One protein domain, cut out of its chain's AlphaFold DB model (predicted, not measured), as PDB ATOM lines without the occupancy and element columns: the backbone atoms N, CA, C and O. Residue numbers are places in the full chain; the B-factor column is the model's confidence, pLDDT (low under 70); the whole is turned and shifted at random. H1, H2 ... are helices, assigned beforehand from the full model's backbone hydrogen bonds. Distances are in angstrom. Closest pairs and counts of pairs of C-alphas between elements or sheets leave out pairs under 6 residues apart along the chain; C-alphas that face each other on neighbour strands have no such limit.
ATOM      1  N   ALA A   4     -46.818 -32.280 -23.746       86.56
ATOM      2  CA  ALA A   4     -45.461 -32.071 -24.239       86.56
ATOM      3  C   ALA A   4     -45.459 -31.412 -25.628       86.56
ATOM      4  O   ALA A   4     -44.765 -30.421 -25.830       86.56
ATOM      5  N   GLU A   5     -46.285 -31.895 -26.561       85.62
ATOM      6  CA  GLU A   5     -46.435 -31.287 -27.894       85.62
ATOM      7  C   GLU A   5     -46.907 -29.833 -27.800       85.62
ATOM      8  O   GLU A   5     -46.340 -28.960 -28.453       85.62
ATOM      9  N   TRP A   6     -47.871 -29.543 -26.921       89.81
ATOM     10  CA  TRP A   6     -48.302 -28.167 -26.661       89.81
ATOM     11  C   TRP A   6     -47.146 -27.283 -26.174       89.81
ATOM     12  O   TRP A   6     -46.945 -26.183 -26.691       89.81
ATOM     13  N   ALA A   7     -46.354 -27.777 -25.216       92.25
ATOM     14  CA  ALA A   7     -45.202 -27.053 -24.689       92.25
ATOM     15  C   ALA A   7     -44.143 -26.791 -25.771       92.25
ATOM     16  O   ALA A   7     -43.598 -25.690 -25.829       92.25
ATOM     17  N   PHE A   8     -43.892 -27.749 -26.668       89.19
ATOM     18  CA  PHE A   8     -42.986 -27.557 -27.802       89.19
ATOM     19  C   PHE A   8     -43.517 -26.537 -28.808       89.19
ATOM     20  O   PHE A   8     -42.763 -25.675 -29.252       89.19
ATOM     21  N   THR A   9     -44.809 -26.569 -29.134       91.06
ATOM     22  CA  THR A   9     -45.421 -25.580 -30.029       91.06
ATOM     23  C   THR A   9     -45.319 -24.167 -29.461       91.06
ATOM     24  O   THR A   9     -44.832 -23.262 -30.141       91.06
ATOM     25  N   VAL A  10     -45.730 -23.967 -28.206       92.69
ATOM     26  CA  VAL A  10     -45.675 -22.650 -27.553       92.69
ATOM     27  C   VAL A  10     -44.228 -22.205 -27.352       92.69
ATOM     28  O   VAL A  10     -43.890 -21.062 -27.656       92.69
ATOM     29  N   GLY A  11     -43.356 -23.106 -26.903       90.69
ATOM     30  CA  GLY A  11     -41.935 -22.835 -26.706       90.69
ATOM     31  C   GLY A  11     -41.229 -22.439 -28.002       90.69
ATOM     32  O   GLY A  11     -40.519 -21.439 -28.023       90.69
ATOM     33  N   GLY A  12     -41.473 -23.164 -29.098       89.94
ATOM     34  CA  GLY A  12     -40.916 -22.853 -30.418       89.94
ATOM     35  C   GLY A  12     -41.392 -21.503 -30.954       89.94
ATOM     36  O   GLY A  12     -40.581 -20.705 -31.430       89.94
ATOM     37  N   TRP A  13     -42.688 -21.204 -30.810       95.31
ATOM     38  CA  TRP A  13     -43.249 -19.902 -31.180       95.31
ATOM     39  C   TRP A  13     -42.599 -18.752 -30.402       95.31
ATOM     40  O   TRP A  13     -42.140 -17.775 -31.008       95.31
ATOM     41  N   LEU A  14     -42.521 -18.870 -29.073       95.19
ATOM     42  CA  LEU A  14     -41.921 -17.851 -28.215       95.19
ATOM     43  C   LEU A  14     -40.429 -17.680 -28.504       95.19
ATOM     44  O   LEU A  14     -39.969 -16.546 -28.615       95.19
ATOM     45  N   ALA A  15     -39.687 -18.774 -28.680       93.75
ATOM     46  CA  ALA A  15     -38.255 -18.736 -28.961       93.75
ATOM     47  C   ALA A  15     -37.948 -18.001 -30.273       93.75
ATOM     48  O   ALA A  15     -37.106 -17.103 -30.295       93.75
ATOM     49  N   LEU A  16     -38.661 -18.324 -31.355       91.12
ATOM     50  CA  LEU A  16     -38.463 -17.669 -32.650       91.12
ATOM     51  C   LEU A  16     -38.898 -16.204 -32.619       91.12
ATOM     52  O   LEU A  16     -38.184 -15.336 -33.119       91.12
ATOM     53  N   THR A  17     -40.026 -15.903 -31.977       91.81
ATOM     54  CA  THR A  17     -40.500 -14.520 -31.837       91.81
ATOM     55  C   THR A  17     -39.520 -13.678 -31.015       91.81
ATOM     56  O   THR A  17     -39.179 -12.564 -31.417       91.81
ATOM     57  N   ALA A  18     -39.002 -14.217 -29.907       91.38
ATOM     58  CA  ALA A  18     -37.993 -13.562 -29.080       91.38
ATOM     59  C   ALA A  18     -36.670 -13.361 -29.835       91.38
ATOM     60  O   ALA A  18     -36.082 -12.283 -29.752       91.38
ATOM     61  N   ALA A  19     -36.231 -14.350 -30.618       89.94
ATOM     62  CA  ALA A  19     -35.046 -14.230 -31.464       89.94
ATOM     63  C   ALA A  19     -35.214 -13.131 -32.527       89.94
ATOM     64  O   ALA A  19     -34.323 -12.300 -32.710       89.94
ATOM     65  N   GLY A  20     -36.380 -13.073 -33.180       88.19
ATOM     66  CA  GLY A  20     -36.711 -12.009 -34.129       88.19
ATOM     67  C   GLY A  20     -36.718 -10.628 -33.472       88.19
ATOM     68  O   GLY A  20     -36.142  -9.683 -34.008       88.19
ATOM     69  N   TYR A  21     -37.296 -10.516 -32.274       89.31
ATOM     70  CA  TYR A  21     -37.272  -9.283 -31.492       89.31
ATOM     71  C   TYR A  21     -35.841  -8.851 -31.134       89.31
ATOM     72  O   TYR A  21     -35.486  -7.695 -31.356       89.31
ATOM     73  N   ALA A  22     -35.003  -9.773 -30.651       88.94
ATOM     74  CA  ALA A  22     -33.610  -9.499 -30.292       88.94
ATOM     75  C   ALA A  22     -32.774  -8.999 -31.487       88.94
ATOM     76  O   ALA A  22     -31.952  -8.086 -31.346       88.94
ATOM     77  N   ALA A  23     -33.019  -9.548 -32.682       85.69
ATOM     78  CA  ALA A  23     -32.379  -9.087 -33.912       85.69
ATOM     79  C   ALA A  23     -32.752  -7.632 -34.251       85.69
ATOM     80  O   ALA A  23     -31.912  -6.868 -34.721       85.69
ATOM     81  N   VAL A  24     -33.994  -7.221 -33.977       86.38
ATOM     82  CA  VAL A  24     -34.479  -5.855 -34.238       86.38
ATOM     83  C   VAL A  24     -34.100  -4.880 -33.115       86.38
ATOM     84  O   VAL A  24     -33.915  -3.692 -33.369       86.38
ATOM     85  N   SER A  25     -33.973  -5.332 -31.867       87.69
ATOM     86  CA  SER A  25     -33.700  -4.442 -30.730       87.69
ATOM     87  C   SER A  25     -32.248  -3.960 -30.668       87.69
ATOM     88  O   SER A  25     -31.957  -2.939 -30.045       87.69
ATOM     89  N   THR A  26     -31.320  -4.672 -31.306       90.69
ATOM     90  CA  THR A  26     -29.886  -4.381 -31.248       90.69
ATOM     91  C   THR A  26     -29.471  -3.399 -32.348       90.69
ATOM     92  O   THR A  26     -29.655  -3.643 -33.538       90.69
ATOM     93  N   HIS A  27     -28.897  -2.252 -31.965       89.38
ATOM     94  CA  HIS A  27     -28.501  -1.224 -32.938       89.38
ATOM     95  C   HIS A  27     -27.446  -1.728 -33.931       89.38
ATOM     96  O   HIS A  27     -27.618  -1.519 -35.125       89.38
ATOM     97  N   GLY A  28     -26.424  -2.455 -33.462       89.12
ATOM     98  CA  GLY A  28     -25.388  -3.014 -34.338       89.12
ATOM     99  C   GLY A  28     -25.929  -4.011 -35.368       89.12
ATOM    100  O   GLY A  28     -25.495  -4.002 -36.515       89.12
ATOM    101  N   MET A  29     -26.916  -4.833 -34.993       88.19
ATOM    102  CA  MET A  29     -27.558  -5.759 -35.930       88.19
ATOM    103  C   MET A  29     -28.395  -5.013 -36.966       88.19
ATOM    104  O   MET A  29     -28.325  -5.323 -38.150       88.19
ATOM    105  N   ARG A  30     -29.161  -4.006 -36.532       91.25
ATOM    106  CA  ARG A  30     -29.963  -3.154 -37.418       91.25
ATOM    107  C   ARG A  30     -29.114  -2.413 -38.449       91.25
ATOM    108  O   ARG A  30     -29.408  -2.508 -39.638       91.25
ATOM    109  N   SER A  31     -28.050  -1.745 -38.007       91.19
ATOM    110  CA  SER A  31     -27.164  -0.975 -38.886       91.19
ATOM    111  C   SER A  31     -26.347  -1.869 -39.822       91.19
ATOM    112  O   SER A  31     -26.136  -1.544 -40.990       91.19
ATOM    113  N   TRP A  32     -25.932  -3.053 -39.364       93.12
ATOM    114  CA  TRP A  32     -25.328  -4.044 -40.252       93.12
ATOM    115  C   TRP A  32     -26.340  -4.591 -41.268       93.12
ATOM    116  O   TRP A  32     -26.022  -4.692 -42.453       93.12
ATOM    117  N   ALA A  33     -27.562  -4.913 -40.843       89.94
ATOM    118  CA  ALA A  33     -28.599  -5.458 -41.713       89.94
ATOM    119  C   ALA A  33     -29.046  -4.468 -42.801       89.94
ATOM    120  O   ALA A  33     -29.414  -4.890 -43.901       89.94
ATOM    121  N   SER A  34     -28.999  -3.160 -42.523       89.44
ATOM    122  CA  SER A  34     -29.296  -2.114 -43.505       89.44
ATOM    123  C   SER A  34     -28.165  -1.891 -44.514       89.44
ATOM    124  O   SER A  34     -28.449  -1.462 -45.636       89.44
ATOM    125  N   SER A  35     -26.925  -2.261 -44.174       91.56
ATOM    126  CA  SER A  35     -25.757  -2.185 -45.061       91.56
ATOM    127  C   SER A  35     -25.843  -3.119 -46.277       91.56
ATOM    128  O   SER A  35     -26.565  -4.123 -46.283       91.56
ATOM    129  N   SER A  36     -25.029  -2.852 -47.304       86.88
ATOM    130  CA  SER A  36     -24.918  -3.711 -48.494       86.88
ATOM    131  C   SER A  36     -24.564  -5.164 -48.154       86.88
ATOM    132  O   SER A  36     -25.107  -6.083 -48.769       86.88
ATOM    133  N   GLY A  37     -23.703  -5.379 -47.151       86.69
ATOM    134  CA  GLY A  37     -23.302  -6.714 -46.701       86.69
ATOM    135  C   GLY A  37     -24.456  -7.482 -46.052       86.69
ATOM    136  O   GLY A  37     -24.705  -8.631 -46.413       86.69
ATOM    137  N   GLY A  38     -25.214  -6.832 -45.164       86.88
ATOM    138  CA  GLY A  38     -26.395  -7.425 -44.527       86.88
ATOM    139  C   GLY A  38     -27.516  -7.724 -45.523       86.88
ATOM    140  O   GLY A  38     -28.089  -8.820 -45.519       86.88
ATOM    141  N   ARG A  39     -27.775  -6.803 -46.461       86.56
ATOM    142  CA  ARG A  39     -28.740  -7.008 -47.556       86.56
ATOM    143  C   ARG A  39     -28.338  -8.187 -48.446       86.56
ATOM    144  O   ARG A  39     -29.195  -8.997 -48.803       86.56
ATOM    145  N   TRP A  40     -27.055  -8.311 -48.792       89.75
ATOM    146  CA  TRP A  40     -26.541  -9.441 -49.570       89.75
ATOM    147  C   TRP A  40     -26.671 -10.764 -48.809       89.75
ATOM    148  O   TRP A  40     -27.245 -11.709 -49.347       89.75
ATOM    149  N   ALA A  41     -26.242 -10.812 -47.544       87.31
ATOM    150  CA  ALA A  41     -26.342 -12.003 -46.701       87.31
ATOM    151  C   ALA A  41     -27.795 -12.481 -46.563       87.31
ATOM    152  O   ALA A  41     -28.081 -13.669 -46.681       87.31
ATOM    153  N   THR A  42     -28.736 -11.549 -46.405       88.06
ATOM    154  CA  THR A  42     -30.163 -11.872 -46.298       88.06
ATOM    155  C   THR A  42     -30.726 -12.468 -47.589       88.06
ATOM    156  O   THR A  42     -31.480 -13.440 -47.552       88.06
ATOM    157  N   ARG A  43     -30.334 -11.927 -48.751       87.69
ATOM    158  CA  ARG A  43     -30.705 -12.499 -50.057       87.69
ATOM    159  C   ARG A  43     -30.102 -13.885 -50.242       87.69
ATOM    160  O   ARG A  43     -30.809 -14.791 -50.671       87.69
ATOM    161  N   PHE A  44     -28.828 -14.045 -49.894       89.19
ATOM    162  CA  PHE A  44     -28.132 -15.322 -49.974       89.19
ATOM    163  C   PHE A  44     -28.820 -16.382 -49.113       89.19
ATOM    164  O   PHE A  44     -29.148 -17.446 -49.623       89.19
ATOM    165  N   LEU A  45     -29.134 -16.069 -47.852       89.19
ATOM    166  CA  LEU A  45     -29.864 -16.969 -46.956       89.19
ATOM    167  C   LEU A  45     -31.254 -17.322 -47.496       89.19
ATOM    168  O   LEU A  45     -31.655 -18.479 -47.412       89.19
ATOM    169  N   GLY A  46     -31.971 -16.363 -48.088       86.94
ATOM    170  CA  GLY A  46     -33.268 -16.619 -48.718       86.94
ATOM    171  C   GLY A  46     -33.179 -17.575 -49.913       86.94
ATOM    172  O   GLY A  46     -33.953 -18.526 -50.002       86.94
ATOM    173  N   VAL A  47     -32.211 -17.364 -50.813       90.38
ATOM    174  CA  VAL A  47     -31.965 -18.260 -51.960       90.38
ATOM    175  C   VAL A  47     -31.510 -19.634 -51.483       90.38
ATOM    176  O   VAL A  47     -32.016 -20.650 -51.950       90.38
ATOM    177  N   PHE A  48     -30.593 -19.674 -50.519       90.31
ATOM    178  CA  PHE A  48     -30.101 -20.907 -49.926       90.31
ATOM    179  C   PHE A  48     -31.230 -21.708 -49.271       90.31
ATOM    180  O   PHE A  48     -31.344 -22.903 -49.520       90.31
ATOM    181  N   ALA A  49     -32.122 -21.057 -48.520       89.19
ATOM    182  CA  ALA A  49     -33.303 -21.698 -47.950       89.19
ATOM    183  C   ALA A  49     -34.232 -22.267 -49.035       89.19
ATOM    184  O   ALA A  49     -34.753 -23.366 -48.872       89.19
ATOM    185  N   ALA A  50     -34.414 -21.568 -50.160       89.88
ATOM    186  CA  ALA A  50     -35.239 -22.064 -51.262       89.88
ATOM    187  C   ALA A  50     -34.616 -23.297 -51.935       89.88
ATOM    188  O   ALA A  50     -35.317 -24.268 -52.223       89.88
ATOM    189  N   LEU A  51     -33.295 -23.295 -52.131       92.50
ATOM    190  CA  LEU A  51     -32.560 -24.458 -52.633       92.50
ATOM    191  C   LEU A  51     -32.646 -25.632 -51.656       92.50
ATOM    192  O   LEU A  51     -32.940 -26.754 -52.065       92.50
ATOM    193  N   LEU A  52     -32.455 -25.377 -50.361       91.50
ATOM    194  CA  LEU A  52     -32.604 -26.396 -49.331       91.50
ATOM    195  C   LEU A  52     -34.028 -26.948 -49.279       91.50
ATOM    196  O   LEU A  52     -34.185 -28.144 -49.065       91.50
ATOM    197  N   LEU A  53     -35.063 -26.136 -49.517       89.94
ATOM    198  CA  LEU A  53     -36.443 -26.620 -49.589       89.94
ATOM    199  C   LEU A  53     -36.621 -27.641 -50.725       89.94
ATOM    200  O   LEU A  53     -37.228 -28.697 -50.528       89.94
ATOM    201  N   ALA A  54     -36.043 -27.363 -51.896       90.19
ATOM    202  CA  ALA A  54     -36.056 -28.291 -53.026       90.19
ATOM    203  C   ALA A  54     -35.307 -29.595 -52.695       90.19
ATOM    204  O   ALA A  54     -35.835 -30.686 -52.916       90.19
ATOM    205  N   VAL A  55     -34.122 -29.493 -52.081       89.69
ATOM    206  CA  VAL A  55     -33.345 -30.657 -51.617       89.69
ATOM    207  C   VAL A  55     -34.123 -31.467 -50.575       89.69
ATOM    208  O   VAL A  55     -34.169 -32.691 -50.664       89.69
ATOM    209  N   SER A  56     -34.791 -30.796 -49.634       88.19
ATOM    210  CA  SER A  56     -35.614 -31.424 -48.587       88.19
ATOM    211  C   SER A  56     -36.750 -32.248 -49.184       88.19
ATOM    212  O   SER A  56     -37.043 -33.336 -48.701       88.19
ATOM    213  N   THR A  57     -37.342 -31.764 -50.278       86.56
ATOM    214  CA  THR A  57     -38.404 -32.471 -51.005       86.56
ATOM    215  C   THR A  57     -37.887 -33.771 -51.623       86.56
ATOM    216  O   THR A  57     -38.527 -34.810 -51.492       86.56
ATOM    217  N   GLY A  58     -36.700 -33.747 -52.239       87.31
ATOM    218  CA  GLY A  58     -36.060 -34.965 -52.751       87.31
ATOM    219  C   GLY A  58     -35.669 -35.935 -51.633       87.31
ATOM    220  O   GLY A  58     -35.890 -37.138 -51.742       87.31
ATOM    221  N   ALA A  59     -35.144 -35.404 -50.529       87.50
ATOM    222  CA  ALA A  59     -34.745 -36.187 -49.370       87.50
ATOM    223  C   ALA A  59     -35.936 -36.862 -48.672       87.50
ATOM    224  O   ALA A  59     -35.819 -38.014 -48.260       87.50
ATOM    225  N   PHE A  60     -37.088 -36.188 -48.596       86.62
ATOM    226  CA  PHE A  60     -38.323 -36.734 -48.032       86.62
ATOM    227  C   PHE A  60     -38.783 -38.006 -48.759       86.62
ATOM    228  O   PHE A  60     -39.212 -38.957 -48.111       86.62
ATOM    229  N   SER A  61     -38.622 -38.059 -50.084       86.62
ATOM    230  CA  SER A  61     -38.952 -39.242 -50.893       86.62
ATOM    231  C   SER A  61     -38.070 -40.457 -50.589       86.62
ATOM    232  O   SER A  61     -38.497 -41.586 -50.808       86.62
ATOM    233  N   VAL A  62     -36.844 -40.240 -50.100       92.12
ATOM    234  CA  VAL A  62     -35.896 -41.312 -49.742       92.12
ATOM    235  C   VAL A  62     -36.018 -41.685 -48.264       92.12
ATOM    236  O   VAL A  62     -35.989 -42.860 -47.909       92.12
ATOM    237  N   SER A  63     -36.148 -40.682 -47.395       90.00
ATOM    238  CA  SER A  63     -36.272 -40.828 -45.948       90.00
ATOM    239  C   SER A  63     -37.219 -39.752 -45.402       90.00
ATOM    240  O   SER A  63     -36.807 -38.602 -45.207       90.00
ATOM    241  N   PRO A  64     -38.487 -40.109 -45.116       88.12
ATOM    242  CA  PRO A  64     -39.471 -39.161 -44.602       88.12
ATOM    243  C   PRO A  64     -39.030 -38.435 -43.319       88.12
ATOM    244  O   PRO A  64     -39.162 -37.210 -43.278       88.12
ATOM    245  N   PRO A  65     -38.431 -39.103 -42.304       89.12
ATOM    246  CA  PRO A  65     -37.954 -38.416 -41.100       89.12
ATOM    247  C   PRO A  65     -36.898 -37.349 -41.409       89.12
ATOM    248  O   PRO A  65     -36.962 -36.235 -40.895       89.12
ATOM    249  N   LEU A  66     -35.949 -37.666 -42.296       89.88
ATOM    250  CA  LEU A  66     -34.890 -36.740 -42.687       89.88
ATOM    251  C   LEU A  66     -35.458 -35.538 -43.447       89.88
ATOM    252  O   LEU A  66     -35.061 -34.406 -43.180       89.88
ATOM    253  N   GLY A  67     -36.428 -35.761 -44.337       87.94
ATOM    254  CA  GLY A  67     -37.142 -34.680 -45.011       87.94
ATOM    255  C   GLY A  67     -37.845 -33.737 -44.029       87.94
ATOM    256  O   GLY A  67     -37.689 -32.525 -44.150       87.94
ATOM    257  N   VAL A  68     -38.539 -34.265 -43.009       90.12
ATOM    258  CA  VAL A  68     -39.189 -33.451 -41.959       90.12
ATOM    259  C   VAL A  68     -38.179 -32.571 -41.222       90.12
ATOM    260  O   VAL A  68     -38.414 -31.372 -41.059       90.12
ATOM    261  N   TYR A  69     -37.040 -33.135 -40.812       92.00
ATOM    262  CA  TYR A  69     -35.993 -32.366 -40.135       92.00
ATOM    263  C   TYR A  69     -35.439 -31.254 -41.024       92.00
ATOM    264  O   TYR A  69     -35.285 -30.119 -40.567       92.00
ATOM    265  N   LEU A  70     -35.188 -31.547 -42.300       92.31
ATOM    266  CA  LEU A  70     -34.705 -30.541 -43.240       92.31
ATOM    267  C   LEU A  70     -35.744 -29.441 -43.483       92.31
ATOM    268  O   LEU A  70     -35.377 -28.268 -43.457       92.31
ATOM    269  N   PHE A  71     -37.033 -29.771 -43.615       92.19
ATOM    270  CA  PHE A  71     -38.097 -28.769 -43.726       92.19
ATOM    271  C   PHE A  71     -38.137 -27.831 -42.511       92.19
ATOM    272  O   PHE A  71     -38.214 -26.613 -42.679       92.19
ATOM    273  N   ALA A  72     -38.011 -28.364 -41.293       91.31
ATOM    274  CA  ALA A  72     -37.958 -27.545 -40.082       91.31
ATOM    275  C   ALA A  72     -36.728 -26.616 -40.062       91.31
ATOM    276  O   ALA A  72     -36.854 -25.423 -39.778       91.31
ATOM    277  N   VAL A  73     -35.545 -27.127 -40.426       94.69
ATOM    278  CA  VAL A  73     -34.304 -26.335 -40.517       94.69
ATOM    279  C   VAL A  73     -34.427 -25.226 -41.563       94.69
ATOM    280  O   VAL A  73     -34.063 -24.080 -41.294       94.69
ATOM    281  N   VAL A  74     -34.994 -25.530 -42.732       95.00
ATOM    282  CA  VAL A  74     -35.283 -24.536 -43.776       95.00
ATOM    283  C   VAL A  74     -36.209 -23.446 -43.249       95.00
ATOM    284  O   VAL A  74     -35.944 -22.264 -43.480       95.00
ATOM    285  N   GLY A  75     -37.248 -23.823 -42.500       92.94
ATOM    286  CA  GLY A  75     -38.154 -22.889 -41.837       92.94
ATOM    287  C   GLY A  75     -37.416 -21.902 -40.934       92.94
ATOM    288  O   GLY A  75     -37.610 -20.691 -41.049       92.94
ATOM    289  N   VAL A  76     -36.508 -22.403 -40.090       95.25
ATOM    290  CA  VAL A  76     -35.697 -21.578 -39.181       95.25
ATOM    291  C   VAL A  76     -34.767 -20.638 -39.951       95.25
ATOM    292  O   VAL A  76     -34.711 -19.451 -39.633       95.25
ATOM    293  N   ILE A  77     -34.070 -21.128 -40.982       94.19
ATOM    294  CA  ILE A  77     -33.161 -20.306 -41.801       94.19
ATOM    295  C   ILE A  77     -33.936 -19.189 -42.511       94.19
ATOM    296  O   ILE A  77     -33.515 -18.030 -42.495       94.19
ATOM    297  N   ALA A  78     -35.083 -19.518 -43.106       92.94
ATOM    298  CA  ALA A  78     -35.928 -18.550 -43.792       92.94
ATOM    299  C   ALA A  78     -36.507 -17.511 -42.814       92.94
ATOM    300  O   ALA A  78     -36.490 -16.313 -43.099       92.94
ATOM    301  N   PHE A  79     -36.939 -17.934 -41.624       92.75
ATOM    302  CA  PHE A  79     -37.384 -17.017 -40.575       92.75
ATOM    303  C   PHE A  79     -36.253 -16.092 -40.102       92.75
ATOM    304  O   PHE A  79     -36.461 -14.887 -39.966       92.75
ATOM    305  N   ALA A  80     -35.040 -16.617 -39.908       91.56
ATOM    306  CA  ALA A  80     -33.877 -15.813 -39.544       91.56
ATOM    307  C   ALA A  80     -33.569 -14.761 -40.619       91.56
ATOM    308  O   ALA A  80     -33.417 -13.585 -40.296       91.56
ATOM    309  N   ALA A  81     -33.569 -15.144 -41.901       91.62
ATOM    310  CA  ALA A  81     -33.401 -14.208 -43.012       91.62
ATOM    311  C   ALA A  81     -34.469 -13.098 -42.991       91.62
ATOM    312  O   ALA A  81     -34.149 -11.922 -43.172       91.62
ATOM    313  N   ALA A  82     -35.727 -13.442 -42.700       90.94
ATOM    314  CA  ALA A  82     -36.778 -12.448 -42.528       90.94
ATOM    315  C   ALA A  82     -36.521 -11.507 -41.341       90.94
ATOM    316  O   ALA A  82     -36.678 -10.297 -41.484       90.94
ATOM    317  N   ALA A  83     -36.103 -12.031 -40.188       91.69
ATOM    318  CA  ALA A  83     -35.795 -11.220 -39.014       91.69
ATOM    319  C   ALA A  83     -34.653 -10.225 -39.288       91.69
ATOM    320  O   ALA A  83     -34.765  -9.053 -38.928       91.69
ATOM    321  N   VAL A  84     -33.598 -10.655 -39.991       91.50
ATOM    322  CA  VAL A  84     -32.502  -9.765 -40.411       91.50
ATOM    323  C   VAL A  84     -33.010  -8.684 -41.366       91.50
ATOM    324  O   VAL A  84     -32.737  -7.503 -41.158       91.50
ATOM    325  N   ALA A  85     -33.805  -9.044 -42.378       89.44
ATOM    326  CA  ALA A  85     -34.377  -8.061 -43.299       89.44
ATOM    327  C   ALA A  85     -35.293  -7.051 -42.581       89.44
ATOM    328  O   ALA A  85     -35.263  -5.857 -42.884       89.44
ATOM    329  N   ALA A  86     -36.078  -7.508 -41.602       90.19
ATOM    330  CA  ALA A  86     -36.905  -6.647 -40.765       90.19
ATOM    331  C   ALA A  86     -36.056  -5.707 -39.894       90.19
ATOM    332  O   ALA A  86     -36.396  -4.534 -39.761       90.19
ATOM    333  N   ALA A  87     -34.928  -6.172 -39.350       91.25
ATOM    334  CA  ALA A  87     -33.996  -5.321 -38.613       91.25
ATOM    335  C   ALA A  87     -33.431  -4.197 -39.500       91.25
ATOM    336  O   ALA A  87     -33.444  -3.035 -39.093       91.25
ATOM    337  N   GLY A  88     -33.032  -4.510 -40.737       89.81
ATOM    338  CA  GLY A  88     -32.584  -3.503 -41.705       89.81
ATOM    339  C   GLY A  88     -33.684  -2.502 -42.083       89.81
ATOM    340  O   GLY A  88     -33.433  -1.301 -42.145       89.81
ATOM    341  N   ALA A  89     -34.925  -2.966 -42.260       88.56
ATOM    342  CA  ALA A  89     -36.070  -2.088 -42.508       88.56
ATOM    343  C   ALA A  89     -36.374  -1.163 -41.318       88.56
ATOM    344  O   ALA A  89     -36.744  -0.005 -41.515       88.56
ATOM    345  N   ALA A  90     -36.212  -1.656 -40.088       89.69
ATOM    346  CA  ALA A  90     -36.374  -0.856 -38.881       89.69
ATOM    347  C   ALA A  90     -35.309   0.243 -38.778       89.69
ATOM    348  O   ALA A  90     -35.641   1.355 -38.382       89.69
ATOM    349  N   ASP A  91     -34.063  -0.044 -39.159       91.38
ATOM    350  CA  ASP A  91     -32.984   0.948 -39.201       91.38
ATOM    351  C   ASP A  91     -33.312   2.100 -40.162       91.38
ATOM    352  O   ASP A  91     -33.383   3.255 -39.746       91.38
ATOM    353  N   VAL A  92     -33.643   1.772 -41.418       88.94
ATOM    354  CA  VAL A  92     -34.004   2.765 -42.445       88.94
ATOM    355  C   VAL A  92     -35.221   3.588 -42.015       88.94
ATOM    356  O   VAL A  92     -35.235   4.806 -42.166       88.94
ATOM    357  N   ALA A  93     -36.232   2.950 -41.422       88.44
ATOM    358  CA  ALA A  93     -37.411   3.649 -40.922       88.44
ATOM    359  C   ALA A  93     -37.113   4.576 -39.734       88.44
ATOM    360  O   ALA A  93     -37.776   5.599 -39.580       88.44
ATOM    361  N   LEU A  94     -36.144   4.243 -38.879       88.75
ATOM    362  CA  LEU A  94     -35.741   5.113 -37.774       88.75
ATOM    363  C   LEU A  94     -34.946   6.322 -38.272       88.75
ATOM    364  O   LEU A  94     -35.192   7.427 -37.791       88.75
ATOM    365  N   VAL A  95     -34.060   6.127 -39.253       88.44
ATOM    366  CA  VAL A  95     -33.308   7.213 -39.905       88.44
ATOM    367  C   VAL A  95     -34.255   8.167 -40.636       88.44
ATOM    368  O   VAL A  95     -34.164   9.378 -40.455       88.44
ATOM    369  N   ALA A  96     -35.216   7.630 -41.390       85.00
ATOM    370  CA  ALA A  96     -36.181   8.413 -42.164       85.00
ATOM    371  C   ALA A  96     -37.082   9.315 -41.306       85.00
ATOM    372  O   ALA A  96     -37.608  10.312 -41.791       85.00
ATOM    373  N   VAL A  97     -37.303   8.966 -40.033       84.62
ATOM    374  CA  VAL A  97     -38.275   9.659 -39.177       84.62
ATOM    375  C   VAL A  97     -37.647  10.172 -37.872       84.62
ATOM    376  O   VAL A  97     -38.265  10.116 -36.808       84.62
ATOM    377  N   ALA A  98     -36.412  10.672 -37.946       74.75
ATOM    378  CA  ALA A  98     -35.616  11.115 -36.797       74.75
ATOM    379  C   ALA A  98     -36.288  12.217 -35.935       74.75
ATOM    380  O   ALA A  98     -36.172  12.195 -34.705       74.75
ATOM    381  N   ASP A  99     -37.068  13.124 -36.536       74.31
ATOM    382  CA  ASP A  99     -37.670  14.274 -35.843       74.31
ATOM    383  C   ASP A  99     -39.039  13.965 -35.215       74.31
ATOM    384  O   ASP A  99     -40.085  14.065 -35.860       74.31
ATOM    385  N   ARG A 100     -39.024  13.555 -33.933       60.91
ATOM    386  CA  ARG A 100     -40.180  13.320 -33.025       60.91
ATOM    387  C   ARG A 100     -41.523  12.973 -33.705       60.91
ATOM    388  O   ARG A 100     -42.538  13.634 -33.470       60.91
ATOM    389  N   PRO A 101     -41.587  11.901 -34.502       70.94
ATOM    390  CA  PRO A 101     -42.832  11.495 -35.131       70.94
ATOM    391  C   PRO A 101     -43.767  10.776 -34.162       70.94
ATOM    392  O   PRO A 101     -43.333  10.121 -33.210       70.94
ATOM    393  N   SER A 102     -45.060  10.801 -34.479       85.06
ATOM    394  CA  SER A 102     -46.034   9.916 -33.844       85.06
ATOM    395  C   SER A 102     -45.686   8.441 -34.088       85.06
ATOM    396  O   SER A 102     -45.104   8.078 -35.116       85.06
ATOM    397  N   PHE A 103     -46.091   7.571 -33.157       85.19
ATOM    398  CA  PHE A 103     -45.922   6.115 -33.260       85.19
ATOM    399  C   PHE A 103     -46.364   5.572 -34.630       85.19
ATOM    400  O   PHE A 103     -45.628   4.841 -35.290       85.19
ATOM    401  N   TRP A 104     -47.526   6.020 -35.113       85.19
ATOM    402  CA  TRP A 104     -48.088   5.596 -36.393       85.19
ATOM    403  C   TRP A 104     -47.228   5.955 -37.603       85.19
ATOM    404  O   TRP A 104     -47.188   5.189 -38.565       85.19
ATOM    405  N   ARG A 105     -46.511   7.084 -37.575       85.31
ATOM    406  CA  ARG A 105     -45.602   7.453 -38.668       85.31
ATOM    407  C   ARG A 105     -44.373   6.541 -38.695       85.31
ATOM    408  O   ARG A 105     -43.974   6.137 -39.781       85.31
ATOM    409  N   ARG A 106     -43.851   6.127 -37.532       85.94
ATOM    410  CA  ARG A 106     -42.762   5.132 -37.439       85.94
ATOM    411  C   ARG A 106     -43.189   3.764 -37.968       85.94
ATOM    412  O   ARG A 106     -42.477   3.172 -38.770       85.94
ATOM    413  N   VAL A 107     -44.373   3.293 -37.572       87.88
ATOM    414  CA  VAL A 107     -44.927   2.012 -38.046       87.88
ATOM    415  C   VAL A 107     -45.144   2.031 -39.561       87.88
ATOM    416  O   VAL A 107     -44.749   1.097 -40.252       87.88
ATOM    417  N   ARG A 108     -45.707   3.117 -40.105       86.94
ATOM    418  CA  ARG A 108     -45.887   3.274 -41.557       86.94
ATOM    419  C   ARG A 108     -44.558   3.315 -42.311       86.94
ATOM    420  O   ARG A 108     -44.451   2.662 -43.344       86.94
ATOM    421  N   ALA A 109     -43.561   4.039 -41.799       87.50
ATOM    422  CA  ALA A 109     -42.224   4.078 -42.392       87.50
ATOM    423  C   ALA A 109     -41.575   2.687 -42.402       87.50
ATOM    424  O   ALA A 109     -41.039   2.270 -43.424       87.50
ATOM    425  N   PHE A 110     -41.711   1.929 -41.311       89.12
ATOM    426  CA  PHE A 110     -41.252   0.544 -41.237       89.12
ATOM    427  C   PHE A 110     -41.946  -0.357 -42.262       89.12
ATOM    428  O   PHE A 110     -41.270  -1.060 -43.011       89.12
ATOM    429  N   TRP A 111     -43.278  -0.319 -42.352       88.88
ATOM    430  CA  TRP A 111     -44.013  -1.110 -43.343       88.88
ATOM    431  C   TRP A 111     -43.637  -0.741 -44.777       88.88
ATOM    432  O   TRP A 111     -43.515  -1.635 -45.614       88.88
ATOM    433  N   TYR A 112     -43.403   0.543 -45.062       84.88
ATOM    434  CA  TYR A 112     -42.930   0.985 -46.372       84.88
ATOM    435  C   TYR A 112     -41.511   0.482 -46.664       84.88
ATOM    436  O   TYR A 112     -41.292  -0.155 -47.694       84.88
ATOM    437  N   ALA A 113     -40.569   0.670 -45.735       85.19
ATOM    438  CA  ALA A 113     -39.196   0.186 -45.864       85.19
ATOM    439  C   ALA A 113     -39.155  -1.336 -46.071       85.19
ATOM    440  O   ALA A 113     -38.483  -1.831 -46.978       85.19
ATOM    441  N   ALA A 114     -39.942  -2.083 -45.297       85.12
ATOM    442  CA  ALA A 114     -40.047  -3.529 -45.423       85.12
ATOM    443  C   ALA A 114     -40.689  -3.967 -46.752       85.12
ATOM    444  O   ALA A 114     -40.290  -4.978 -47.328       85.12
ATOM    445  N   ALA A 115     -41.669  -3.218 -47.264       82.12
ATOM    446  CA  ALA A 115     -42.336  -3.529 -48.527       82.12
ATOM    447  C   ALA A 115     -41.493  -3.180 -49.764       82.12
ATOM    448  O   ALA A 115     -41.557  -3.894 -50.764       82.12
ATOM    449  N   VAL A 116     -40.732  -2.086 -49.727       79.69
ATOM    450  CA  VAL A 116     -40.036  -1.542 -50.903       79.69
ATOM    451  C   VAL A 116     -38.552  -1.891 -50.887       79.69
ATOM    452  O   VAL A 116     -38.077  -2.518 -51.835       79.69
ATOM    453  N   GLY A 117     -37.842  -1.554 -49.806       71.44
ATOM    454  CA  GLY A 117     -36.391  -1.733 -49.681       71.44
ATOM    455  C   GLY A 117     -35.969  -3.140 -49.254       71.44
ATOM    456  O   GLY A 117     -34.928  -3.636 -49.680       71.44
ATOM    457  N   PHE A 118     -36.809  -3.827 -48.475       81.06
ATOM    458  CA  PHE A 118     -36.502  -5.142 -47.903       81.06
ATOM    459  C   PHE A 118     -37.548  -6.197 -48.279       81.06
ATOM    460  O   PHE A 118     -37.988  -6.985 -47.452       81.06
ATOM    461  N   ARG A 119     -37.912  -6.287 -49.567       77.00
ATOM    462  CA  ARG A 119     -38.874  -7.297 -50.070       77.00
ATOM    463  C   ARG A 119     -38.545  -8.734 -49.651       77.00
ATOM    464  O   ARG A 119     -39.453  -9.549 -49.490       77.00
ATOM    465  N   ALA A 120     -37.258  -9.024 -49.447       79.00
ATOM    466  CA  ALA A 120     -36.771 -10.298 -48.932       79.00
ATOM    467  C   ALA A 120     -37.464 -10.719 -47.624       79.00
ATOM    468  O   ALA A 120     -37.713 -11.907 -47.457       79.00
ATOM    469  N   THR A 121     -37.871  -9.780 -46.759       80.12
ATOM    470  CA  THR A 121     -38.609 -10.069 -45.518       80.12
ATOM    471  C   THR A 121     -39.878 -10.872 -45.792       80.12
ATOM    472  O   THR A 121     -40.140 -11.876 -45.137       80.12
ATOM    473  N   ARG A 122     -40.666 -10.465 -46.796       82.69
ATOM    474  CA  ARG A 122     -41.947 -11.110 -47.122       82.69
ATOM    475  C   ARG A 122     -41.737 -12.477 -47.752       82.69
ATOM    476  O   ARG A 122     -42.378 -13.435 -47.337       82.69
ATOM    477  N   TYR A 123     -40.823 -12.574 -48.714       86.62
ATOM    478  CA  TYR A 123     -40.527 -13.843 -49.378       86.62
ATOM    479  C   TYR A 123     -39.946 -14.872 -48.411       86.62
ATOM    480  O   TYR A 123     -40.358 -16.026 -48.435       86.62
ATOM    481  N   ALA A 124     -39.044 -14.450 -47.525       87.75
ATOM    482  CA  ALA A 124     -38.443 -15.322 -46.529       87.75
ATOM    483  C   ALA A 124     -39.462 -15.771 -45.467       87.75
ATOM    484  O   ALA A 124     -39.467 -16.942 -45.100       87.75
ATOM    485  N   LEU A 125     -40.396 -14.904 -45.044       88.81
ATOM    486  CA  LEU A 125     -41.503 -15.323 -44.172       88.81
ATOM    487  C   LEU A 125     -42.439 -16.325 -44.858       88.81
ATOM    488  O   LEU A 125     -42.835 -17.293 -44.220       88.81
ATOM    489  N   VAL A 126     -42.778 -16.125 -46.138       92.75
ATOM    490  CA  VAL A 126     -43.590 -17.084 -46.915       92.75
ATOM    491  C   VAL A 126     -42.872 -18.415 -47.047       92.75
ATOM    492  O   VAL A 126     -43.469 -19.456 -46.798       92.75
ATOM    493  N   LEU A 127     -41.587 -18.389 -47.386       92.38
ATOM    494  CA  LEU A 127     -40.781 -19.595 -47.503       92.38
ATOM    495  C   LEU A 127     -40.688 -20.340 -46.166       92.38
ATOM    496  O   LEU A 127     -40.885 -21.552 -46.131       92.38
ATOM    497  N   GLY A 128     -40.453 -19.614 -45.070       91.94
ATOM    498  CA  GLY A 128     -40.430 -20.178 -43.724       91.94
ATOM    499  C   GLY A 128     -41.775 -20.777 -43.330       91.94
ATOM    500  O   GLY A 128     -41.825 -21.911 -42.865       91.94
ATOM    501  N   PHE A 129     -42.870 -20.063 -43.605       94.19
ATOM    502  CA  PHE A 129     -44.229 -20.542 -43.375       94.19
ATOM    503  C   PHE A 129     -44.489 -21.847 -44.130       94.19
ATOM    504  O   PHE A 129     -44.905 -22.824 -43.519       94.19
ATOM    505  N   VAL A 130     -44.191 -21.895 -45.431       94.69
ATOM    506  CA  VAL A 130     -44.367 -23.102 -46.252       94.69
ATOM    507  C   VAL A 130     -43.532 -24.258 -45.705       94.69
ATOM    508  O   VAL A 130     -44.062 -25.348 -45.524       94.69
ATOM    509  N   ALA A 131     -42.257 -24.029 -45.390       93.00
ATOM    510  CA  ALA A 131     -41.379 -25.068 -44.861       93.00
ATOM    511  C   ALA A 131     -41.895 -25.634 -43.523       93.00
ATOM    512  O   ALA A 131     -41.987 -26.850 -43.361       93.00
ATOM    513  N   PHE A 132     -42.323 -24.766 -42.602       95.19
ATOM    514  CA  PHE A 132     -42.912 -25.178 -41.329       95.19
ATOM    515  C   PHE A 132     -44.267 -25.878 -41.488       95.19
ATOM    516  O   PHE A 132     -44.515 -26.854 -40.783       95.19
ATOM    517  N   VAL A 133     -45.122 -25.436 -42.419       94.88
ATOM    518  CA  VAL A 133     -46.377 -26.132 -42.757       94.88
ATOM    519  C   VAL A 133     -46.075 -27.552 -43.217       94.88
ATOM    520  O   VAL A 133     -46.648 -28.496 -42.682       94.88
ATOM    521  N   VAL A 134     -45.173 -27.716 -44.191       91.50
ATOM    522  CA  VAL A 134     -44.845 -29.040 -44.735       91.50
ATOM    523  C   VAL A 134     -44.252 -29.933 -43.647       91.50
ATOM    524  O   VAL A 134     -44.688 -31.074 -43.514       91.50
ATOM    525  N   ALA A 135     -43.341 -29.412 -42.820       90.44
ATOM    526  CA  ALA A 135     -42.783 -30.148 -41.687       90.44
ATOM    527  C   ALA A 135     -43.868 -30.594 -40.693       90.44
ATOM    528  O   ALA A 135     -43.905 -31.762 -40.313       90.44
ATOM    529  N   ALA A 136     -44.775 -29.695 -40.303       90.31
ATOM    530  CA  ALA A 136     -45.844 -29.990 -39.352       90.31
ATOM    531  C   ALA A 136     -46.841 -31.027 -39.894       90.31
ATOM    532  O   ALA A 136     -47.203 -31.962 -39.183       90.31
ATOM    533  N   VAL A 137     -47.257 -30.893 -41.157       90.50
ATOM    534  CA  VAL A 137     -48.195 -31.829 -41.798       90.50
ATOM    535  C   VAL A 137     -47.558 -33.207 -41.965       90.50
ATOM    536  O   VAL A 137     -48.173 -34.210 -41.611       90.50
ATOM    537  N   ALA A 138     -46.318 -33.264 -42.453       87.38
ATOM    538  CA  ALA A 138     -45.603 -34.521 -42.647       87.38
ATOM    539  C   ALA A 138     -45.285 -35.226 -41.318       87.38
ATOM    540  O   ALA A 138     -45.333 -36.452 -41.242       87.38
ATOM    541  N   ALA A 139     -45.011 -34.466 -40.257       85.31
ATOM    542  CA  ALA A 139     -44.810 -35.010 -38.921       85.31
ATOM    543  C   ALA A 139     -46.110 -35.465 -38.243       85.31
ATOM    544  O   ALA A 139     -46.083 -36.412 -37.464       85.31
ATOM    545  N   GLY A 140     -47.247 -34.828 -38.539       79.38
ATOM    546  CA  GLY A 140     -48.536 -35.131 -37.905       79.38
ATOM    547  C   GLY A 140     -49.083 -36.529 -38.210       79.38
ATOM    548  O   GLY A 140     -49.956 -37.013 -37.494       79.38
ATOM    549  N   VAL A 141     -48.564 -37.188 -39.247       80.31
ATOM    550  CA  VAL A 141     -48.886 -38.584 -39.590       80.31
ATOM    551  C   VAL A 141     -47.834 -39.582 -39.094       80.31
ATOM    552  O   VAL A 141     -47.990 -40.787 -39.287       80.31
ATOM    553  N   ALA A 142     -46.753 -39.108 -38.472       76.75
ATOM    554  CA  ALA A 142     -45.671 -39.958 -38.003       76.75
ATOM    555  C   ALA A 142     -45.989 -40.565 -36.629       76.75
ATOM    556  O   ALA A 142     -46.477 -39.894 -35.725       76.75
ATOM    557  N   VAL A 143     -45.648 -41.844 -36.464       74.62
ATOM    558  CA  VAL A 143     -45.742 -42.559 -35.176       74.62
ATOM    559  C   VAL A 143     -44.476 -42.343 -34.328       74.62
ATOM    560  O   VAL A 143     -44.480 -42.575 -33.122       74.62
ATOM    561  N   ASP A 144     -43.387 -41.884 -34.951       85.69
ATOM    562  CA  ASP A 144     -42.103 -41.642 -34.292       85.69
ATOM    563  C   ASP A 144     -42.169 -40.402 -33.368       85.69
ATOM    564  O   ASP A 144     -42.508 -39.304 -33.829       85.69
ATOM    565  N   PRO A 145     -41.819 -40.535 -32.071       83.62
ATOM    566  CA  PRO A 145     -41.913 -39.447 -31.098       83.62
ATOM    567  C   PRO A 145     -40.968 -38.268 -31.384       83.62
ATOM    568  O   PRO A 145     -41.304 -37.124 -31.060       83.62
ATOM    569  N   LEU A 146     -39.805 -38.504 -31.999       87.06
ATOM    570  CA  LEU A 146     -38.874 -37.432 -32.368       87.06
ATOM    571  C   LEU A 146     -39.426 -36.617 -33.536       87.06
ATOM    572  O   LEU A 146     -39.401 -35.385 -33.507       87.06
ATOM    573  N   VAL A 147     -39.993 -37.301 -34.529       87.62
ATOM    574  CA  VAL A 147     -40.631 -36.653 -35.679       87.62
ATOM    575  C   VAL A 147     -41.863 -35.867 -35.227       87.62
ATOM    576  O   VAL A 147     -42.013 -34.715 -35.628       87.62
ATOM    577  N   SER A 148     -42.682 -36.419 -34.321       87.75
ATOM    578  CA  SER A 148     -43.821 -35.698 -33.730       87.75
ATOM    579  C   SER A 148     -43.382 -34.426 -32.990       87.75
ATOM    580  O   SER A 148     -43.957 -33.354 -33.188       87.75
ATOM    581  N   THR A 149     -42.297 -34.497 -32.208       89.25
ATOM    582  CA  THR A 149     -41.735 -33.331 -31.500       89.25
ATOM    583  C   THR A 149     -41.332 -32.223 -32.473       89.25
ATOM    584  O   THR A 149     -41.656 -31.051 -32.262       89.25
ATOM    585  N   VAL A 150     -40.662 -32.577 -33.575       89.69
ATOM    586  CA  VAL A 150     -40.295 -31.611 -34.620       89.69
ATOM    587  C   VAL A 150     -41.526 -31.072 -35.343       89.69
ATOM    588  O   VAL A 150     -41.564 -29.882 -35.664       89.69
ATOM    589  N   GLY A 151     -42.560 -31.889 -35.530       89.19
ATOM    590  CA  GLY A 151     -43.867 -31.439 -36.000       89.19
ATOM    591  C   GLY A 151     -44.462 -30.358 -35.105       89.19
ATOM    592  O   GLY A 151     -44.796 -29.275 -35.583       89.19
ATOM    593  N   ALA A 152     -44.515 -30.604 -33.795       90.31
ATOM    594  CA  ALA A 152     -45.026 -29.655 -32.811       90.31
ATOM    595  C   ALA A 152     -44.213 -28.347 -32.778       90.31
ATOM    596  O   ALA A 152     -44.799 -27.260 -32.765       90.31
ATOM    597  N   LEU A 153     -42.879 -28.426 -32.837       91.50
ATOM    598  CA  LEU A 153     -42.003 -27.253 -32.976       91.50
ATOM    599  C   LEU A 153     -42.269 -26.490 -34.277       91.50
ATOM    600  O   LEU A 153     -42.284 -25.260 -34.278       91.50
ATOM    601  N   SER A 154     -42.521 -27.204 -35.375       92.75
ATOM    602  CA  SER A 154     -42.820 -26.608 -36.679       92.75
ATOM    603  C   SER A 154     -44.159 -25.874 -36.676       92.75
ATOM    604  O   SER A 154     -44.256 -24.801 -37.264       92.75
ATOM    605  N   VAL A 155     -45.163 -26.357 -35.934       92.50
ATOM    606  CA  VAL A 155     -46.389 -25.579 -35.668       92.50
ATOM    607  C   VAL A 155     -46.050 -24.273 -34.937       92.50
ATOM    608  O   VAL A 155     -46.570 -23.216 -35.288       92.50
ATOM    609  N   GLY A 156     -45.126 -24.308 -33.973       90.56
ATOM    610  CA  GLY A 156     -44.621 -23.100 -33.312       90.56
ATOM    611  C   GLY A 156     -43.936 -22.131 -34.282       90.56
ATOM    612  O   GLY A 156     -44.201 -20.928 -34.261       90.56
ATOM    613  N   GLY A 157     -43.108 -22.654 -35.190       90.81
ATOM    614  CA  GLY A 157     -42.472 -21.879 -36.260       90.81
ATOM    615  C   GLY A 157     -43.467 -21.248 -37.228       90.81
ATOM    616  O   GLY A 157     -43.336 -20.076 -37.580       90.81
ATOM    617  N   LEU A 158     -44.529 -21.972 -37.577       94.00
ATOM    618  CA  LEU A 158     -45.637 -21.455 -38.374       94.00
ATOM    619  C   LEU A 158     -46.315 -20.265 -37.685       94.00
ATOM    620  O   LEU A 158     -46.524 -19.227 -38.318       94.00
ATOM    621  N   LEU A 159     -46.608 -20.372 -36.385       93.00
ATOM    622  CA  LEU A 159     -47.184 -19.273 -35.602       93.00
ATOM    623  C   LEU A 159     -46.239 -18.064 -35.531       93.00
ATOM    624  O   LEU A 159     -46.692 -16.917 -35.601       93.00
ATOM    625  N   ALA A 160     -44.926 -18.294 -35.461       93.06
ATOM    626  CA  ALA A 160     -43.931 -17.224 -35.520       93.06
ATOM    627  C   ALA A 160     -43.947 -16.520 -36.888       93.06
ATOM    628  O   ALA A 160     -43.943 -15.290 -36.941       93.06
ATOM    629  N   CYS A 161     -44.063 -17.262 -37.994       93.56
ATOM    630  CA  CYS A 161     -44.234 -16.682 -39.329       93.56
ATOM    631  C   CYS A 161     -45.515 -15.843 -39.440       93.56
ATOM    632  O   CYS A 161     -45.464 -14.732 -39.966       93.56
ATOM    633  N   VAL A 162     -46.643 -16.317 -38.894       92.50
ATOM    634  CA  VAL A 162     -47.907 -15.554 -38.845       92.50
ATOM    635  C   VAL A 162     -47.741 -14.259 -38.047       92.50
ATOM    636  O   VAL A 162     -48.148 -13.189 -38.506       92.50
ATOM    637  N   THR A 163     -47.070 -14.334 -36.896       91.62
ATOM    638  CA  THR A 163     -46.716 -13.161 -36.081       91.62
ATOM    639  C   THR A 163     -45.853 -12.181 -36.886       91.62
ATOM    640  O   THR A 163     -46.107 -10.976 -36.889       91.62
ATOM    641  N   GLY A 164     -44.879 -12.695 -37.640       87.94
ATOM    642  CA  GLY A 164     -44.032 -11.917 -38.542       87.94
ATOM    643  C   GLY A 164     -44.814 -11.227 -39.662       87.94
ATOM    644  O   GLY A 164     -44.587 -10.044 -39.921       87.94
ATOM    645  N   PHE A 165     -45.773 -11.908 -40.298       88.88
ATOM    646  CA  PHE A 165     -46.624 -11.303 -41.330       88.88
ATOM    647  C   PHE A 165     -47.438 -10.128 -40.792       88.88
ATOM    648  O   PHE A 165     -47.517  -9.084 -41.448       88.88
ATOM    649  N   ALA A 166     -48.004 -10.280 -39.593       87.12
ATOM    650  CA  ALA A 166     -48.713  -9.205 -38.913       87.12
ATOM    651  C   ALA A 166     -47.771  -8.034 -38.587       87.12
ATOM    652  O   ALA A 166     -48.079  -6.888 -38.912       87.12
ATOM    653  N   ALA A 167     -46.589  -8.318 -38.029       85.81
ATOM    654  CA  ALA A 167     -45.607  -7.301 -37.656       85.81
ATOM    655  C   ALA A 167     -45.126  -6.477 -38.862       85.81
ATOM    656  O   ALA A 167     -45.069  -5.251 -38.801       85.81
ATOM    657  N   VAL A 168     -44.843  -7.136 -39.989       84.81
ATOM    658  CA  VAL A 168     -44.352  -6.504 -41.228       84.81
ATOM    659  C   VAL A 168     -45.488  -5.862 -42.045       84.81
ATOM    660  O   VAL A 168     -45.260  -5.304 -43.120       84.81
ATOM    661  N   GLY A 169     -46.724  -5.901 -41.538       81.12
ATOM    662  CA  GLY A 169     -47.870  -5.262 -42.175       81.12
ATOM    663  C   GLY A 169     -48.210  -5.891 -43.521       81.12
ATOM    664  O   GLY A 169     -48.648  -5.190 -44.431       81.12
ATOM    665  N   MET A 170     -47.994  -7.203 -43.682       78.94
ATOM    666  CA  MET A 170     -48.297  -7.909 -44.933       78.94
ATOM    667  C   MET A 170     -49.779  -7.777 -45.319       78.94
ATOM    668  O   MET A 170     -50.098  -7.733 -46.503       78.94
ATOM    669  N   PHE A 171     -50.658  -7.660 -44.323       74.38
ATOM    670  CA  PHE A 171     -52.106  -7.533 -44.496       74.38
ATOM    671  C   PHE A 171     -52.604  -6.082 -44.524       74.38
ATOM    672  O   PHE A 171     -53.808  -5.851 -44.582       74.38
ATOM    673  N   VAL A 172     -51.705  -5.097 -44.453       70.00
ATOM    674  CA  VAL A 172     -52.093  -3.684 -44.421       70.00
ATOM    675  C   VAL A 172     -52.194  -3.167 -45.859       70.00
ATOM    676  O   VAL A 172     -51.178  -3.140 -46.561       70.00
ATOM    677  N   PRO A 173     -53.383  -2.734 -46.321       56.44
ATOM    678  CA  PRO A 173     -53.515  -2.108 -47.628       56.44
ATOM    679  C   PRO A 173     -52.685  -0.823 -47.653       56.44
ATOM    680  O   PRO A 173     -52.758   0.005 -46.745       56.44
ATOM    681  N   GLY A 174     -51.841  -0.681 -48.676       55.12
ATOM    682  CA  GLY A 174     -50.879   0.410 -48.761       55.12
ATOM    683  C   GLY A 174     -51.563   1.773 -48.847       55.12
ATOM    684  O   GLY A 174     -51.928   2.213 -49.931       55.12
ATOM    685  N   SER A 175     -51.687   2.487 -47.724       48.00
ATOM    686  CA  SER A 175     -51.970   3.920 -47.752       48.00
ATOM    687  C   SER A 175     -50.687   4.625 -48.189       48.00
ATOM    688  O   SER A 175     -49.750   4.776 -47.397       48.00
ATOM    689  N   ARG A 176     -50.608   4.988 -49.468       54.41
ATOM    690  CA  ARG A 176     -49.453   5.653 -50.079       54.41
ATOM    691  C   ARG A 176     -49.359   7.087 -49.553       54.41
ATOM    692  O   ARG A 176     -49.811   8.030 -50.187       54.41
ATOM    693  N   ASN A 177     -48.827   7.248 -48.349       68.50
ATOM    694  CA  ASN A 177     -48.573   8.565 -47.788       68.50
ATOM    695  C   ASN A 177     -47.260   9.076 -48.397       68.50
ATOM    696  O   ASN A 177     -46.191   8.719 -47.906       68.50
ATOM    697  N   GLY A 178     -47.347   9.836 -49.498       72.62
ATOM    698  CA  GLY A 178     -46.201  10.221 -50.341       72.62
ATOM    699  C   GLY A 178     -45.015  10.794 -49.563       72.62
ATOM    700  O   GLY A 178     -43.889  10.365 -49.775       72.62
ATOM    701  N   ALA A 179     -45.277  11.630 -48.554       78.12
ATOM    702  CA  ALA A 179     -44.229  12.189 -47.698       78.12
ATOM    703  C   ALA A 179     -43.410  11.123 -46.941       78.12
ATOM    704  O   ALA A 179     -42.194  11.220 -46.856       78.12
ATOM    705  N   VAL A 180     -44.054  10.068 -46.424       80.06
ATOM    706  CA  VAL A 180     -43.350   8.986 -45.703       80.06
ATOM    707  C   VAL A 180     -42.548   8.114 -46.669       80.06
ATOM    708  O   VAL A 180     -41.506   7.588 -46.297       80.06
ATOM    709  N   ALA A 181     -43.035   7.955 -47.900       80.19
ATOM    710  CA  ALA A 181     -42.316   7.234 -48.942       80.19
ATOM    711  C   ALA A 181     -41.033   7.971 -49.351       80.19
ATOM    712  O   ALA A 181     -39.970   7.357 -49.372       80.19
ATOM    713  N   GLU A 182     -41.122   9.283 -49.589       82.31
ATOM    714  CA  GLU A 182     -39.967  10.127 -49.917       82.31
ATOM    715  C   GLU A 182     -38.916  10.137 -48.799       82.31
ATOM    716  O   GLU A 182     -37.724  10.012 -49.078       82.31
ATOM    717  N   ASP A 183     -39.344  10.242 -47.536       82.94
ATOM    718  CA  ASP A 183     -38.441  10.213 -46.378       82.94
ATOM    719  C   ASP A 183     -37.656   8.887 -46.308       82.94
ATOM    720  O   ASP A 183     -36.454   8.879 -46.038       82.94
ATOM    721  N   VAL A 184     -38.320   7.757 -46.581       81.38
ATOM    722  CA  VAL A 184     -37.684   6.430 -46.582       81.38
ATOM    723  C   VAL A 184     -36.756   6.249 -47.781       81.38
ATOM    724  O   VAL A 184     -35.678   5.688 -47.615       81.38
ATOM    725  N   GLU A 185     -37.132   6.733 -48.966       84.50
ATOM    726  CA  GLU A 185     -36.297   6.661 -50.176       84.50
ATOM    727  C   GLU A 185     -35.016   7.493 -50.052       84.50
ATOM    728  O   GLU A 185     -33.961   7.068 -50.515       84.50
ATOM    729  N   ARG A 186     -35.070   8.644 -49.371       84.75
ATOM    730  CA  ARG A 186     -33.868   9.439 -49.061       84.75
ATOM    731  C   ARG A 186     -32.940   8.760 -48.049       84.75
ATOM    732  O   ARG A 186     -31.757   9.082 -48.020       84.75
ATOM    733  N   ALA A 187     -33.467   7.863 -47.217       81.88
ATOM    734  CA  ALA A 187     -32.722   7.179 -46.159       81.88
ATOM    735  C   ALA A 187     -32.179   5.791 -46.562       81.88
ATOM    736  O   ALA A 187     -31.442   5.184 -45.783       81.88
ATOM    737  N   SER A 188     -32.583   5.255 -47.723       75.50
ATOM    738  CA  SER A 188     -32.369   3.853 -48.137       75.50
ATOM    739  C   SER A 188     -31.195   3.616 -49.072       75.50
ATOM    740  O   SER A 188     -30.665   2.472 -49.005       75.50
TER     741      SER A 188
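What this domain is: This is residues 4 to 188 of the 188 residues of an uncharacterized protein of Halobacterium sp. DL1 (UniProt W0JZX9). What shape do these atoms make? Five helices, H1, H3, H4, H6 and H7, form an elongated up-and-down bundle, each running against the one before it, with the long H4 at its core. Near one end of the bundle H2 crosses H4, and H5 and H8 pack on the last residues of H4. What is it made of? The printed part has 185 residues with eight named helices, H1 to H8 in order, and no named strand: the class is all helix. The whole is compact, with a radius of gyration of the C-alphas of 17.5 A and spans of 57 by 30 by 30 A.

Where its parts are: Where are the helices? H1 is residues 4 to 25, H2 27 to 34, H3 36 to 62 with 39.2 A, and H4 64 to 96 with 47.7 A from first to last C-alpha. H5 is residues 103 to 116, H6 120 to 140, H7 145 to 167 with 33.0 A, and H8 178 to 187. Where do they begin and end? C-alpha 4 is at (-45.461, -32.071, -24.239), and C-alpha 187 at (-32.722, 7.179, -46.159).

How they stand to each other: What does H1 touch? Among others it touches H7, the closest C-alphas being Trp 13 and Gly 156, 4.1 A apart. What touches the hub, H4? H3 forms a hairpin with it at 17 degrees, and H6 touches it at C-alphas Gly 128 and Gly 75, 4.0 A. H2 and H8 touch it about perpendicular, at 81 and 80 degrees, and H5 at a steep tilt of 57 degrees. Are the backbones in order? Every O i to N i+4 pair is within hydrogen-bond range except in H3, 21 of 23.

The domain as a whole: How large is it? The farthest C-alphas, Asp 99 and Val 143, are 57.4 A apart. Is anything broken or uncertain? The printed part has no cut and no long link; pLDDT is under 70 at residues 100 and 173 to 177.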